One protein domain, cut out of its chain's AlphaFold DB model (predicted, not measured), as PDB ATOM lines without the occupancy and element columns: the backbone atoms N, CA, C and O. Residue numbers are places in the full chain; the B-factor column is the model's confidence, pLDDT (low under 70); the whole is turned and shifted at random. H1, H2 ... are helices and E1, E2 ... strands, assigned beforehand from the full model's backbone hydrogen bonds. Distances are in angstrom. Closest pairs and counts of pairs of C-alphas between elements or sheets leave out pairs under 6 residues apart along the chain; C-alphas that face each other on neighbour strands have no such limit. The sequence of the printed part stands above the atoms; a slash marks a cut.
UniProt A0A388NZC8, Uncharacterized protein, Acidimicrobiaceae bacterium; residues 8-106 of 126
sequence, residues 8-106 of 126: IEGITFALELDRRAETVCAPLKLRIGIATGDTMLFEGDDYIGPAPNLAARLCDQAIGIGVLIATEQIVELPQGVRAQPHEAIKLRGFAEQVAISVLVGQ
ATOM      1  N   ILE A   8     182.889 251.811 182.896       96.06
ATOM      2  CA  ILE A   8     184.283 252.268 182.821       96.06
ATOM      3  C   ILE A   8     184.842 252.593 184.206       96.06
ATOM      4  O   ILE A   8     185.985 252.236 184.498       96.06
ATOM      5  N   GLU A   9     184.055 253.235 185.071       95.69
ATOM      6  CA  GLU A   9     184.480 253.587 186.427       95.69
ATOM      7  C   GLU A   9     184.667 252.326 187.275       95.69
ATOM      8  O   GLU A   9     185.693 252.173 187.939       95.69
ATOM      9  N   GLY A  10     183.734 251.372 187.171       96.56
ATOM     10  CA  GLY A  10     183.832 250.074 187.842       96.56
ATOM     11  C   GLY A  10     185.060 249.262 187.411       96.56
ATOM     12  O   GLY A  10     185.785 248.741 188.260       96.56
ATOM     13  N   ILE A  11     185.337 249.192 186.103       97.81
ATOM     14  CA  ILE A  11     186.515 248.495 185.557       97.81
ATOM     15  C   ILE A  11     187.812 249.193 185.981       97.81
ATOM     16  O   ILE A  11     188.763 248.529 186.400       97.81
ATOM     17  N   THR A  12     187.851 250.524 185.899       97.06
ATOM     18  CA  THR A  12     189.019 251.324 186.297       97.06
ATOM     19  C   THR A  12     189.346 251.104 187.769       97.06
ATOM     20  O   THR A  12     190.488 250.794 188.108       97.06
ATOM     21  N   PHE A  13     188.335 251.197 188.639       96.94
ATOM     22  CA  PHE A  13     188.481 250.942 190.068       96.94
ATOM     23  C   PHE A  13     189.006 249.530 190.346       96.94
ATOM     24  O   PHE A  13     189.954 249.372 191.114       96.94
ATOM     25  N   ALA A  14     188.425 248.511 189.707       97.38
ATOM     26  CA  ALA A  14     188.812 247.118 189.904       97.38
ATOM     27  C   ALA A  14     190.287 246.856 189.556       97.38
ATOM     28  O   ALA A  14     191.004 246.258 190.359       97.38
ATOM     29  N   LEU A  15     190.747 247.324 188.392       97.06
ATOM     30  CA  LEU A  15     192.131 247.122 187.946       97.06
ATOM     31  C   LEU A  15     193.136 247.899 188.802       97.06
ATOM     32  O   LEU A  15     194.207 247.384 189.120       97.06
ATOM     33  N   GLU A  16     192.793 249.115 189.231       95.44
ATOM     34  CA  GLU A  16     193.650 249.876 190.140       95.44
ATOM     35  C   GLU A  16     193.721 249.263 191.538       95.44
ATOM     36  O   GLU A  16     194.793 249.245 192.148       95.44
ATOM     37  N   LEU A  17     192.600 248.747 192.046       94.88
ATOM     38  CA  LEU A  17     192.565 248.044 193.321       94.88
ATOM     39  C   LEU A  17     193.439 246.786 193.274       94.88
ATOM     40  O   LEU A  17     194.243 246.587 194.185       94.88
ATOM     41  N   ASP A  18     193.325 245.983 192.210       95.00
ATOM     42  CA  ASP A  18     194.152 244.790 191.995       95.00
ATOM     43  C   ASP A  18     195.642 245.139 191.989       95.00
ATOM     44  O   ASP A  18     196.408 244.648 192.818       95.00
ATOM     45  N   ARG A  19     196.037 246.107 191.155       92.44
ATOM     46  CA  ARG A  19     197.426 246.568 191.034       92.44
ATOM     47  C   ARG A  19     197.998 247.069 192.361       92.44
ATOM     48  O   ARG A  19     199.137 246.761 192.713       92.44
ATOM     49  N   ARG A  20     197.238 247.871 193.111       92.31
ATOM     50  CA  ARG A  20     197.680 248.375 194.423       92.31
ATOM     51  C   ARG A  20     197.803 247.235 195.430       92.31
ATOM     52  O   ARG A  20     198.780 247.199 196.180       92.31
ATOM     53  N   ALA A  21     196.870 246.288 195.418       92.25
ATOM     54  CA  ALA A  21     196.920 245.124 196.289       92.25
ATOM     55  C   ALA A  21     198.132 244.230 195.997       92.25
ATOM     56  O   ALA A  21     198.729 243.723 196.944       92.25
ATOM     57  N   GLU A  22     198.576 244.109 194.741       89.12
ATOM     58  CA  GLU A  22     199.815 243.382 194.427       89.12
ATOM     59  C   GLU A  22     201.038 243.951 195.155       89.12
ATOM     60  O   GLU A  22     201.932 243.196 195.527       89.12
ATOM     61  N   THR A  23     201.076 245.268 195.379       86.19
ATOM     62  CA  THR A  23     202.190 245.921 196.082       86.19
ATOM     63  C   THR A  23     202.050 245.888 197.601       86.19
ATOM     64  O   THR A  23     203.037 245.675 198.300       86.19
ATOM     65  N   VAL A  24     200.837 246.093 198.123       90.00
ATOM     66  CA  VAL A  24     200.601 246.289 199.565       90.00
ATOM     67  C   VAL A  24     200.341 244.968 200.286       90.00
ATOM     68  O   VAL A  24     200.669 244.829 201.461       90.00
ATOM     69  N   CYS A  25     199.760 243.993 199.590       86.94
ATOM     70  CA  CYS A  25     199.236 242.774 200.195       86.94
ATOM     71  C   CYS A  25     200.031 241.519 199.816       86.94
ATOM     72  O   CYS A  25     199.612 240.422 200.181       86.94
ATOM     73  N   ALA A  26     201.153 241.639 199.096       85.25
ATOM     74  CA  ALA A  26     201.942 240.485 198.672       85.25
ATOM     75  C   ALA A  26     202.283 239.558 199.862       85.25
ATOM     76  O   ALA A  26     202.710 240.040 200.913       85.25
ATOM     77  N   PRO A  27     202.116 238.228 199.720       87.75
ATOM     78  CA  PRO A  27     201.827 237.488 198.486       87.75
ATOM     79  C   PRO A  27     200.329 237.298 198.172       87.75
ATOM     80  O   PRO A  27     199.997 236.523 197.275       87.75
ATOM     81  N   LEU A  28     199.412 237.948 198.895       88.50
ATOM     82  CA  LEU A  28     197.974 237.817 198.658       88.50
ATOM     83  C   LEU A  28     197.595 238.401 197.290       88.50
ATOM     84  O   LEU A  28     198.028 239.492 196.920       88.50
ATOM     85  N   LYS A  29     196.754 237.668 196.556       90.62
ATOM     86  CA  LYS A  29     196.187 238.082 195.269       90.62
ATOM     87  C   LYS A  29     194.692 238.308 195.420       90.62
ATOM     88  O   LYS A  29     194.012 237.515 196.078       90.62
ATOM     89  N   LEU A  30     194.188 239.384 194.821       93.94
ATOM     90  CA  LEU A  30     192.755 239.617 194.789       93.94
ATOM     91  C   LEU A  30     192.089 238.679 193.784       93.94
ATOM     92  O   LEU A  30     192.693 238.165 192.846       93.94
ATOM     93  N   ARG A  31     190.811 238.437 194.047       96.69
ATOM     94  CA  ARG A  31     189.887 237.755 193.152       96.69
ATOM     95  C   ARG A  31     188.798 238.760 192.859       96.69
ATOM     96  O   ARG A  31     188.194 239.270 193.803       96.69
ATOM     97  N   ILE A  32     188.600 239.098 191.592       98.31
ATOM     98  CA  ILE A  32     187.660 240.149 191.218       98.31
ATOM     99  C   ILE A  32     186.767 239.630 190.098       98.31
ATOM    100  O   ILE A  32     187.245 239.190 189.056       98.31
ATOM    101  N   GLY A  33     185.458 239.686 190.332       98.25
ATOM    102  CA  GLY A  33     184.428 239.412 189.339       98.25
ATOM    103  C   GLY A  33     183.580 240.656 189.109       98.25
ATOM    104  O   GLY A  33     183.110 241.265 190.069       98.25
ATOM    105  N   ILE A  34     183.390 241.021 187.846       98.25
ATOM    106  CA  ILE A  34     182.604 242.174 187.409       98.25
ATOM    107  C   ILE A  34     181.414 241.668 186.600       98.25
ATOM    108  O   ILE A  34     181.556 240.799 185.740       98.25
ATOM    109  N   ALA A  35     180.244 242.235 186.865       97.38
ATOM    110  CA  ALA A  35     179.061 242.045 186.045       97.38
ATOM    111  C   ALA A  35     178.320 243.373 185.892       97.38
ATOM    112  O   ALA A  35     178.355 244.219 186.788       97.38
ATOM    113  N   THR A  36     177.629 243.532 184.770       96.38
ATOM    114  CA  THR A  36     176.808 244.704 184.455       96.38
ATOM    115  C   THR A  36     175.390 244.261 184.138       96.38
ATOM    116  O   THR A  36     175.174 243.256 183.463       96.38
ATOM    117  N   GLY A  37     174.413 245.000 184.648       94.25
ATOM    118  CA  GLY A  37     173.001 244.746 184.405       94.25
ATOM    119  C   GLY A  37     172.132 245.386 185.476       94.25
ATOM    120  O   GLY A  37     172.638 245.948 186.449       94.25
ATOM    121  N   ASP A  38     170.825 245.262 185.292       92.19
ATOM    122  CA  ASP A  38     169.848 245.835 186.206       92.19
ATOM    123  C   ASP A  38     169.918 245.177 187.590       92.19
ATOM    124  O   ASP A  38     170.052 243.955 187.740       92.19
ATOM    125  N   THR A  39     169.807 246.008 188.623       93.00
ATOM    126  CA  THR A  39     169.805 245.591 190.024       93.00
ATOM    127  C   THR A  39     168.891 246.507 190.833       93.00
ATOM    128  O   THR A  39     168.655 247.654 190.460       93.00
ATOM    129  N   MET A  40     168.380 246.012 191.956       93.69
ATOM    130  CA  MET A  40     167.583 246.796 192.899       93.69
ATOM    131  C   MET A  40     168.417 247.164 194.122       93.69
ATOM    132  O   MET A  40     169.136 246.313 194.642       93.69
ATOM    133  N   LEU A  41     168.273 248.404 194.594       93.00
ATOM    134  CA  LEU A  41     168.740 248.815 195.915       93.00
ATOM    135  C   LEU A  41     167.720 248.354 196.964       93.00
ATOM    136  O   LEU A  41     166.523 248.617 196.838       93.00
ATOM    137  N   PHE A  42     168.199 247.661 197.984       92.06
ATOM    138  CA  PHE A  42     167.436 247.089 199.079       92.06
ATOM    139  C   PHE A  42     167.973 247.646 200.399       92.06
ATOM    140  O   PHE A  42     169.177 247.796 200.556       92.06
ATOM    141  N   GLU A  43     167.069 248.038 201.300       91.31
ATOM    142  CA  GLU A  43     167.380 248.628 202.621       91.31
ATOM    143  C   GLU A  43     168.317 249.859 202.629       91.31
ATOM    144  O   GLU A  43     168.624 250.403 203.684       91.31
ATOM    145  N   GLY A  44     168.636 250.410 201.453       89.06
ATOM    146  CA  GLY A  44     169.393 251.651 201.281       89.06
ATOM    147  C   GLY A  44     170.894 251.457 201.061       89.06
ATOM    148  O   GLY A  44     171.555 252.417 200.671       89.06
ATOM    149  N   ASP A  45     171.420 250.247 201.242       87.12
ATOM    150  CA  ASP A  45     172.852 249.946 201.135       87.12
ATOM    151  C   ASP A  45     173.187 248.638 200.395       87.12
ATOM    152  O   ASP A  45     174.312 248.501 199.904       87.12
ATOM    153  N   ASP A  46     172.226 247.729 200.215       91.94
ATOM    154  CA  ASP A  46     172.443 246.446 199.545       91.94
ATOM    155  C   ASP A  46     171.901 246.415 198.113       91.94
ATOM    156  O   ASP A  46     170.798 246.867 197.820       91.94
ATOM    157  N   TYR A  47     172.652 245.805 197.194       93.56
ATOM    158  CA  TYR A  47     172.193 245.573 195.823       93.56
ATOM    159  C   TYR A  47     171.810 244.110 195.615       93.56
ATOM    160  O   TYR A  47     172.643 243.213 195.752       93.56
ATOM    161  N   ILE A  48     170.558 243.873 195.216       94.75
ATOM    162  CA  ILE A  48     170.029 242.541 194.909       94.75
ATOM    163  C   ILE A  48     169.635 242.425 193.436       94.75
ATOM    164  O   ILE A  48     168.995 243.310 192.866       94.75
ATOM    165  N   GLY A  49     169.991 241.302 192.812       94.69
ATOM    166  CA  GLY A  49     169.635 241.032 191.422       94.69
ATOM    167  C   GLY A  49     170.585 240.072 190.704       94.69
ATOM    168  O   GLY A  49     171.518 239.530 191.305       94.69
ATOM    169  N   PRO A  50     170.366 239.843 189.399       94.44
ATOM    170  CA  PRO A  50     171.206 238.961 188.591       94.44
ATOM    171  C   PRO A  50     172.665 239.427 188.491       94.44
ATOM    172  O   PRO A  50     173.568 238.594 188.570       94.44
ATOM    173  N   ALA A  51     172.907 240.736 188.360       95.50
ATOM    174  CA  ALA A  51     174.252 241.296 188.227       95.50
ATOM    175  C   ALA A  51     175.150 241.017 189.454       95.50
ATOM    176  O   ALA A  51     176.195 240.387 189.272       95.50
ATOM    177  N   PRO A  52     174.767 241.362 190.703       95.56
ATOM    178  CA  PRO A  52     175.600 241.044 191.865       95.56
ATOM    179  C   PRO A  52     175.784 239.534 192.078       95.56
ATOM    180  O   PRO A  52     176.867 239.096 192.471       95.56
ATOM    181  N   ASN A  53     174.785 238.714 191.729       95.88
ATOM    182  CA  ASN A  53     174.909 237.256 191.765       95.88
ATOM    183  C   ASN A  53     175.965 236.739 190.775       95.88
ATOM    184  O   ASN A  53     176.782 235.891 191.138       95.88
ATOM    185  N   LEU A  54     175.968 237.243 189.538       97.38
ATOM    186  CA  LEU A  54     176.966 236.878 188.534       97.38
ATOM    187  C   LEU A  54     178.364 237.351 188.946       97.38
ATOM    188  O   LEU A  54     179.293 236.547 188.940       97.38
ATOM    189  N   ALA A  55     178.508 238.610 189.373       97.62
ATOM    190  CA  ALA A  55     179.778 239.162 189.846       97.62
ATOM    191  C   ALA A  55     180.381 238.320 190.982       97.62
ATOM    192  O   ALA A  55     181.565 237.981 190.942       97.62
ATOM    193  N   ALA A  56     179.561 237.898 191.952       97.12
ATOM    194  CA  ALA A  56     179.996 237.013 193.029       97.12
ATOM    195  C   ALA A  56     180.495 235.657 192.499       97.12
ATOM    196  O   ALA A  56     181.553 235.184 192.911       97.12
ATOM    197  N   ARG A  57     179.786 235.049 191.538       97.62
ATOM    198  CA  ARG A  57     180.211 233.777 190.929       97.62
ATOM    199  C   ARG A  57     181.492 233.909 190.115       97.62
ATOM    200  O   ARG A  57     182.312 233.000 190.158       97.62
ATOM    201  N   LEU A  58     181.689 235.019 189.413       98.00
ATOM    202  CA  LEU A  58     182.941 235.298 188.708       98.00
ATOM    203  C   LEU A  58     184.098 235.507 189.686       98.00
ATOM    204  O   LEU A  58     185.182 234.974 189.473       98.00
ATOM    205  N   CYS A  59     183.855 236.205 190.797       97.94
ATOM    206  CA  CYS A  59     184.840 236.397 191.857       97.94
ATOM    207  C   CYS A  59     185.299 235.054 192.454       97.94
ATOM    208  O   CYS A  59     186.497 234.839 192.636       97.94
ATOM    209  N   ASP A  60     184.375 234.109 192.672       96.75
ATOM    210  CA  ASP A  60     184.716 232.751 193.118       96.75
ATOM    211  C   ASP A  60     185.674 232.041 192.136       96.75
ATOM    212  O   ASP A  60     186.563 231.306 192.570       96.75
ATOM    213  N   GLN A  61     185.511 232.267 190.825       97.06
ATOM    214  CA  GLN A  61     186.327 231.656 189.764       97.06
ATOM    215  C   GLN A  61     187.646 232.384 189.489       97.06
ATOM    216  O   GLN A  61     188.551 231.794 188.911       97.06
ATOM    217  N   ALA A  62     187.802 233.632 189.926       96.81
ATOM    218  CA  ALA A  62     188.959 234.473 189.620       96.81
ATOM    219  C   ALA A  62     190.267 234.073 190.342       96.81
ATOM    220  O   ALA A  62     191.269 234.792 190.279       96.81
ATOM    221  N   ILE A  63     190.282 232.938 191.046       94.00
ATOM    222  CA  ILE A  63     191.443 232.452 191.794       94.00
ATOM    223  C   ILE A  63     192.646 232.217 190.876       94.00
ATOM    224  O   ILE A  63     192.618 231.379 189.983       94.00
ATOM    225  N   GLY A  64     193.721 232.975 191.105       90.81
ATOM    226  CA  GLY A  64     194.941 232.887 190.297       90.81
ATOM    227  C   GLY A  64     194.810 233.432 188.870       90.81
ATOM    228  O   GLY A  64     195.758 233.288 188.106       90.81
ATOM    229  N   ILE A  65     193.677 234.055 188.518       94.12
ATOM    230  CA  ILE A  65     193.429 234.610 187.177       94.12
ATOM    231  C   ILE A  65     193.460 236.145 187.190       94.12
ATOM    232  O   ILE A  65     194.032 236.741 186.280       94.12
ATOM    233  N   GLY A  66     192.887 236.785 188.217       93.75
ATOM    234  CA  GLY A  66     192.861 238.248 188.362       93.75
ATOM    235  C   GLY A  66     191.452 238.831 188.244       93.75
ATOM    236  O   GLY A  66     190.585 238.517 189.059       93.75
ATOM    237  N   VAL A  67     191.221 239.694 187.251       98.06
ATOM    238  CA  VAL A  67     189.943 240.398 187.055       98.06
ATOM    239  C   VAL A  67     189.129 239.749 185.939       98.06
ATOM    240  O   VAL A  67     189.525 239.786 184.775       98.06
ATOM    241  N   LEU A  68     187.975 239.180 186.287       98.44
ATOM    242  CA  LEU A  68     187.055 238.524 185.357       98.44
ATOM    243  C   LEU A  68     185.807 239.367 185.097       98.44
ATOM    244  O   LEU A  68     185.238 239.949 186.019       98.44
ATOM    245  N   ILE A  69     185.330 239.351 183.855       98.44
ATOM    246  CA  ILE A  69     184.047 239.930 183.445       98.44
ATOM    247  C   ILE A  69     183.326 238.984 182.478       98.44
ATOM    248  O   ILE A  69     183.968 238.270 181.703       98.44
ATOM    249  N   ALA A  70     181.992 238.965 182.505       97.25
ATOM    250  CA  ALA A  70     181.225 238.294 181.460       97.25
ATOM    251  C   ALA A  70     181.432 239.029 180.127       97.25
ATOM    252  O   ALA A  70     181.156 240.222 180.022       97.25
ATOM    253  N   THR A  71     181.921 238.322 179.109       97.19
ATOM    254  CA  THR A  71     182.342 238.913 177.826       97.19
ATOM    255  C   THR A  71     181.208 239.681 177.158       97.19
ATOM    256  O   THR A  71     181.412 240.779 176.654       97.19
ATOM    257  N   GLU A  72     179.999 239.129 177.210       96.00
ATOM    258  CA  GLU A  72     178.798 239.723 176.614       96.00
ATOM    259  C   GLU A  72     178.348 241.011 177.312       96.00
ATOM    260  O   GLU A  72     177.571 241.772 176.747       96.00
ATOM    261  N   GLN A  73     178.826 241.265 178.533       96.50
ATOM    262  CA  GLN A  73     178.476 242.460 179.296       96.50
ATOM    263  C   GLN A  73     179.453 243.614 179.069       96.50
ATOM    264  O   GLN A  73     179.212 244.695 179.594       96.50
ATOM    265  N   ILE A  74     180.540 243.423 178.314       96.94
ATOM    266  CA  ILE A  74     181.494 244.494 178.009       96.94
ATOM    267  C   ILE A  74     180.841 245.470 177.022       96.94
ATOM    268  O   ILE A  74     180.611 245.128 175.865       96.94
ATOM    269  N   VAL A  75     180.573 246.691 177.483       95.44
ATOM    270  CA  VAL A  75     180.049 247.796 176.670       95.44
ATOM    271  C   VAL A  75     181.205 248.640 176.143       95.44
ATOM    272  O   VAL A  75     181.322 248.858 174.940       95.44
ATOM    273  N   GLU A  76     182.089 249.075 177.041       93.50
ATOM    274  CA  GLU A  76     183.259 249.886 176.717       93.50
ATOM    275  C   GLU A  76     184.389 249.597 177.714       93.50
ATOM    276  O   GLU A  76     184.149 249.333 178.895       93.50
ATOM    277  N   LEU A  77     185.637 249.628 177.240       96.88
ATOM    278  CA  LEU A  77     186.817 249.440 178.080       96.88
ATOM    279  C   LEU A  77     187.554 250.768 178.273       96.88
ATOM    280  O   LEU A  77     187.710 251.513 177.302       96.88
ATOM    281  N   PRO A  78     188.081 251.049 179.480       96.56
ATOM    282  CA  PRO A  78     188.948 252.202 179.684       96.56
ATOM    283  C   PRO A  78     190.166 252.157 178.752       96.56
ATOM    284  O   PRO A  78     190.694 251.085 178.436       96.56
ATOM    285  N   GLN A  79     190.673 253.326 178.357       95.19
ATOM    286  CA  GLN A  79     191.913 253.406 177.587       95.19
ATOM    287  C   GLN A  79     193.048 252.675 178.320       95.19
ATOM    288  O   GLN A  79     193.243 252.857 179.520       95.19
ATOM    289  N   GLY A  80     193.812 251.861 177.584       96.25
ATOM    290  CA  GLY A  80     194.913 251.065 178.141       96.25
ATOM    291  C   GLY A  80     194.489 249.717 178.735       96.25
ATOM    292  O   GLY A  80     195.354 248.939 179.142       96.25
ATOM    293  N   VAL A  81     193.188 249.402 178.725       98.19
ATOM    294  CA  VAL A  81     192.626 248.111 179.135       98.19
ATOM    295  C   VAL A  81     192.207 247.308 177.908       98.19
ATOM    296  O   VAL A  81     191.676 247.845 176.939       98.19
ATOM    297  N   ARG A  82     192.431 245.994 177.950       98.00
ATOM    298  CA  ARG A  82     191.930 245.048 176.948       98.00
ATOM    299  C   ARG A  82     191.278 243.846 177.623       98.00
ATOM    300  O   ARG A  82     191.710 243.417 178.692       98.00
ATOM    301  N   ALA A  83     190.291 243.277 176.947       98.25
ATOM    302  CA  ALA A  83     189.696 241.999 177.302       98.25
ATOM    303  C   ALA A  83     190.425 240.864 176.573       98.25
ATOM    304  O   ALA A  83     190.569 240.891 175.350       98.25
ATOM    305  N   GLN A  84     190.902 239.876 177.321       98.19
ATOM    306  CA  GLN A  84     191.443 238.632 176.783       98.19
ATOM    307  C   GLN A  84     190.408 237.523 176.980       98.19
ATOM    308  O   GLN A  84     190.041 237.263 178.127       98.19
ATOM    309  N   PRO A  85     189.931 236.865 175.908       97.12
ATOM    310  CA  PRO A  85     188.996 235.758 176.043       97.12
ATOM    311  C   PRO A  85     189.558 234.656 176.947       97.12
ATOM    312  O   PRO A  85     190.721 234.268 176.820       97.12
ATOM    313  N   HIS A  86     188.713 234.146 177.832       96.56
ATOM    314  CA  HIS A  86     188.964 232.981 178.670       96.56
ATOM    315  C   HIS A  86     188.005 231.854 178.266       96.56
ATOM    316  O   HIS A  86     186.968 232.097 177.644       96.56
ATOM    317  N   GLU A  87     188.331 230.612 178.628       94.81
ATOM    318  CA  GLU A  87     187.398 229.495 178.476       94.81
ATOM    319  C   GLU A  87     186.068 229.817 179.178       94.81
ATOM    320  O   GLU A  87     186.053 230.379 180.279       94.81
ATOM    321  N   ALA A  88     184.949 229.496 178.523       94.50
ATOM    322  CA  ALA A  88     183.630 229.675 179.111       94.50
ATOM    323  C   ALA A  88     183.497 228.812 180.374       94.50
ATOM    324  O   ALA A  88     183.980 227.684 180.421       94.50
ATOM    325  N   ILE A  89     182.840 229.342 181.407       94.56
ATOM    326  CA  ILE A  89     182.778 228.678 182.713       94.56
ATOM    327  C   ILE A  89     181.336 228.327 183.060       94.56
ATOM    328  O   ILE A  89     180.422 229.151 182.972       94.56
ATOM    329  N   LYS A  90     181.125 227.092 183.523       96.06
ATOM    330  CA  LYS A  90     179.858 226.669 184.121       96.06
ATOM    331  C   LYS A  90     179.751 227.190 185.556       96.06
ATOM    332  O   LYS A  90     180.307 226.609 186.484       96.06
ATOM    333  N   LEU A  91     179.000 228.271 185.750       95.50
ATOM    334  CA  LEU A  91     178.806 228.874 187.071       95.50
ATOM    335  C   LEU A  91     177.665 228.206 187.847       95.50
ATOM    336  O   LEU A  91     176.610 227.868 187.301       95.50
ATOM    337  N   ARG A  92     177.840 228.054 189.166       93.25
ATOM    338  CA  ARG A  92     176.783 227.550 190.054       93.25
ATOM    339  C   ARG A  92     175.573 228.487 190.017       93.25
ATOM    340  O   ARG A  92     175.687 229.658 190.370       93.25
ATOM    341  N   GLY A  93     174.409 227.935 189.678       92.25
ATOM    342  CA  GLY A  93     173.152 228.684 189.575       92.25
ATOM    343  C   GLY A  93     172.868 229.262 188.184       92.25
ATOM    344  O   GLY A  93     171.830 229.887 188.016       92.25
ATOM    345  N   PHE A  94     173.736 229.024 187.194       93.00
ATOM    346  CA  PHE A  94     173.529 229.434 185.802       93.00
ATOM    347  C   PHE A  94     173.209 228.215 184.932       93.00
ATOM    348  O   PHE A  94     173.862 227.172 185.039       93.00
ATOM    349  N   ALA A  95     172.181 228.321 184.085       90.50
ATOM    350  CA  ALA A  95     171.722 227.224 183.227       90.50
ATOM    351  C   ALA A  95     172.709 226.916 182.091       90.50
ATOM    352  O   ALA A  95     172.965 225.748 181.797       90.50
ATOM    353  N   GLU A  96     173.348 227.944 181.545       93.19
ATOM    354  CA  GLU A  96     174.326 227.839 180.462       93.19
ATOM    355  C   GLU A  96     175.741 228.150 180.963       93.19
ATOM    356  O   GLU A  96     175.939 228.549 182.116       93.19
ATOM    357  N   GLN A  97     176.740 227.874 180.125       95.69
ATOM    358  CA  GLN A  97     178.101 228.340 180.382       95.69
ATOM    359  C   GLN A  97     178.178 229.831 180.072       95.69
ATOM    360  O   GLN A  97     177.557 230.293 179.121       95.69
ATOM    361  N   VAL A  98     178.949 230.572 180.860       96.75
ATOM    362  CA  VAL A  98     179.113 232.014 180.670       96.75
ATOM    363  C   VAL A  98     180.449 232.262 179.981       96.75
ATOM    364  O   VAL A  98     181.480 231.788 180.458       96.75
ATOM    365  N   ALA A  99     180.442 232.990 178.864       97.50
ATOM    366  CA  ALA A  99     181.663 233.411 178.183       97.50
ATOM    367  C   ALA A  99     182.391 234.474 179.015       97.50
ATOM    368  O   ALA A  99     181.818 235.517 179.333       97.50
ATOM    369  N   ILE A 100     183.660 234.241 179.352       97.75
ATOM    370  CA  ILE A 100     184.424 235.086 180.281       97.75
ATOM    371  C   ILE A 100     185.580 235.771 179.561       97.75
ATOM    372  O   ILE A 100     186.209 235.187 178.684       97.75
ATOM    373  N   SER A 101     185.872 237.004 179.959       98.44
ATOM    374  CA  SER A 101     187.087 237.714 179.583       98.44
ATOM    375  C   SER A 101     187.896 238.068 180.826       98.44
ATOM    376  O   SER A 101     187.338 238.483 181.843       98.44
ATOM    377  N   VAL A 102     189.217 237.931 180.727       98.50
ATOM    378  CA  VAL A 102     190.169 238.476 181.700       98.50
ATOM    379  C   VAL A 102     190.497 239.904 181.290       98.50
ATOM    380  O   VAL A 102     190.903 240.150 180.150       98.50
ATOM    381  N   LEU A 103     190.327 240.852 182.204       98.31
ATOM    382  CA  LEU A 103     190.722 242.236 181.973       98.31
ATOM    383  C   LEU A 103     192.192 242.416 182.336       98.31
ATOM    384  O   LEU A 103     192.620 242.067 183.435       98.31
ATOM    385  N   VAL A 104     192.965 242.967 181.404       96.94
ATOM    386  CA  VAL A 104     194.397 243.219 181.588       96.94
ATOM    387  C   VAL A 104     194.780 244.594 181.055       96.94
ATOM    388  O   VAL A 104     194.140 245.125 180.144       96.94
ATOM    389  N   GLY A 105     195.875 245.139 181.576       95.81
ATOM    390  CA  GLY A 105     196.387 246.455 181.205       95.81
ATOM    391  C   GLY A 105     196.302 247.449 182.356       95.81
ATOM    392  O   GLY A 105     196.075 247.065 183.501       95.81
ATOM    393  N   GLN A 106     196.531 248.720 182.046       94.88
ATOM    394  CA  GLN A 106     196.508 249.807 183.022       94.88
ATOM    395  C   GLN A 106     195.556 250.890 182.519       94.88
ATOM    396  O   GLN A 106     195.818 251.460 181.456       94.88
TER     397      GLN A 106
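AT A GLANCE: This is residues 8 to 106 of the 126 residues of an uncharacterized protein of Acidimicrobiaceae bacterium (UniProt A0A388NZC8). A twisted sheet of four strands, E1, E4, E6 and E5, has helix H1 over one face and helix H2 over the other, making three layers, while the small hairpin of E2 and E3 lies far out beyond the first residues of H2. The long strands E5 and E6 form a hairpin at one side of the sheet, and E5 bends on its way. The 99 printed residues hold two named helices and six named strands in the order H1, E1, E2, E3, H2, E4, E5, E6, a mixed class of helices and strands. The larger sheet is mixed, in the order E1, E4, E6, E5. The whole is compact, with a radius of gyration of the C-alphas of 13.6 A and spans of 34 by 34 by 27 A.

HOW THE PARTS SIT: In the larger sheet, edge strand E1, residues 32 to 34, is parallel to E4, residues 67 to 70, at 26 degrees, with N 34 and O 68 2.8 A apart, within hydrogen-bond range. E4 is antiparallel to E6, residues 98 to 105, at 142 degrees, with N 101 and O 69 at 2.9 A. E6 and the other edge strand, E5, residues 81 to 89, form a hairpin, antiparallel at 151 degrees, with N 84 and O 102 at 2.8 A. E5 bends by 54 degrees at residue 86. From edge to edge the strands' lines turn by 93 degrees; the sheet is only just strongly twisted, its C-alphas lying up to 4.4 A off the best plane. H2, residues 50 to 61, is on the sheet at a height of 7.5 A, over E4 and slantwise to the strands, at 45 degrees to E4 on the local plane. The closest C-alphas of H2 and E1 are those of Cys 59 and Gly 33, 3.9 A apart. H1, residues 8 to 24, is on the sheet at a height of 7.5 A and runs along the strands, at 15 degrees to E4 on the local plane. Its closest C-alpha pair with E4 is Leu 15 and Val 67, 7.1 A. H1 and H2 are apart. E2, residues 40 to 42, and E3, residues 46 to 48, form an antiparallel hairpin at 137 degrees, with N 42 and O 46 at 2.7 A. In H2 every O i to N i+4 pair is within hydrogen-bond range; in H1, 12 of 13 are.

IN THESE COORDINATES: H1 begins at C-alpha 8, (184.283, 252.268, 182.821), and measures 24.1 A from first to last C-alpha; H2 measures 16.8 A. E5 measures 22.1 A and E6 22.5 A, the latter ending at C-alpha 105, (196.387, 246.455, 181.205). E4 measures 10.6 A, and E1, E2 and E3, three residues each, are shorter. C-alpha 42, where E2 ends, is at (167.436, 247.089, 199.079).

THE WHOLE: The C-alphas of Val 24 and Ala 95, the two farthest apart, are 38.3 A apart. Residues 23 to 28 stand free. The printed part, residues 8 to 106, has no cut, and no link is long. Mean pLDDT of the printed part is 94.9, and no printed residue is under 70.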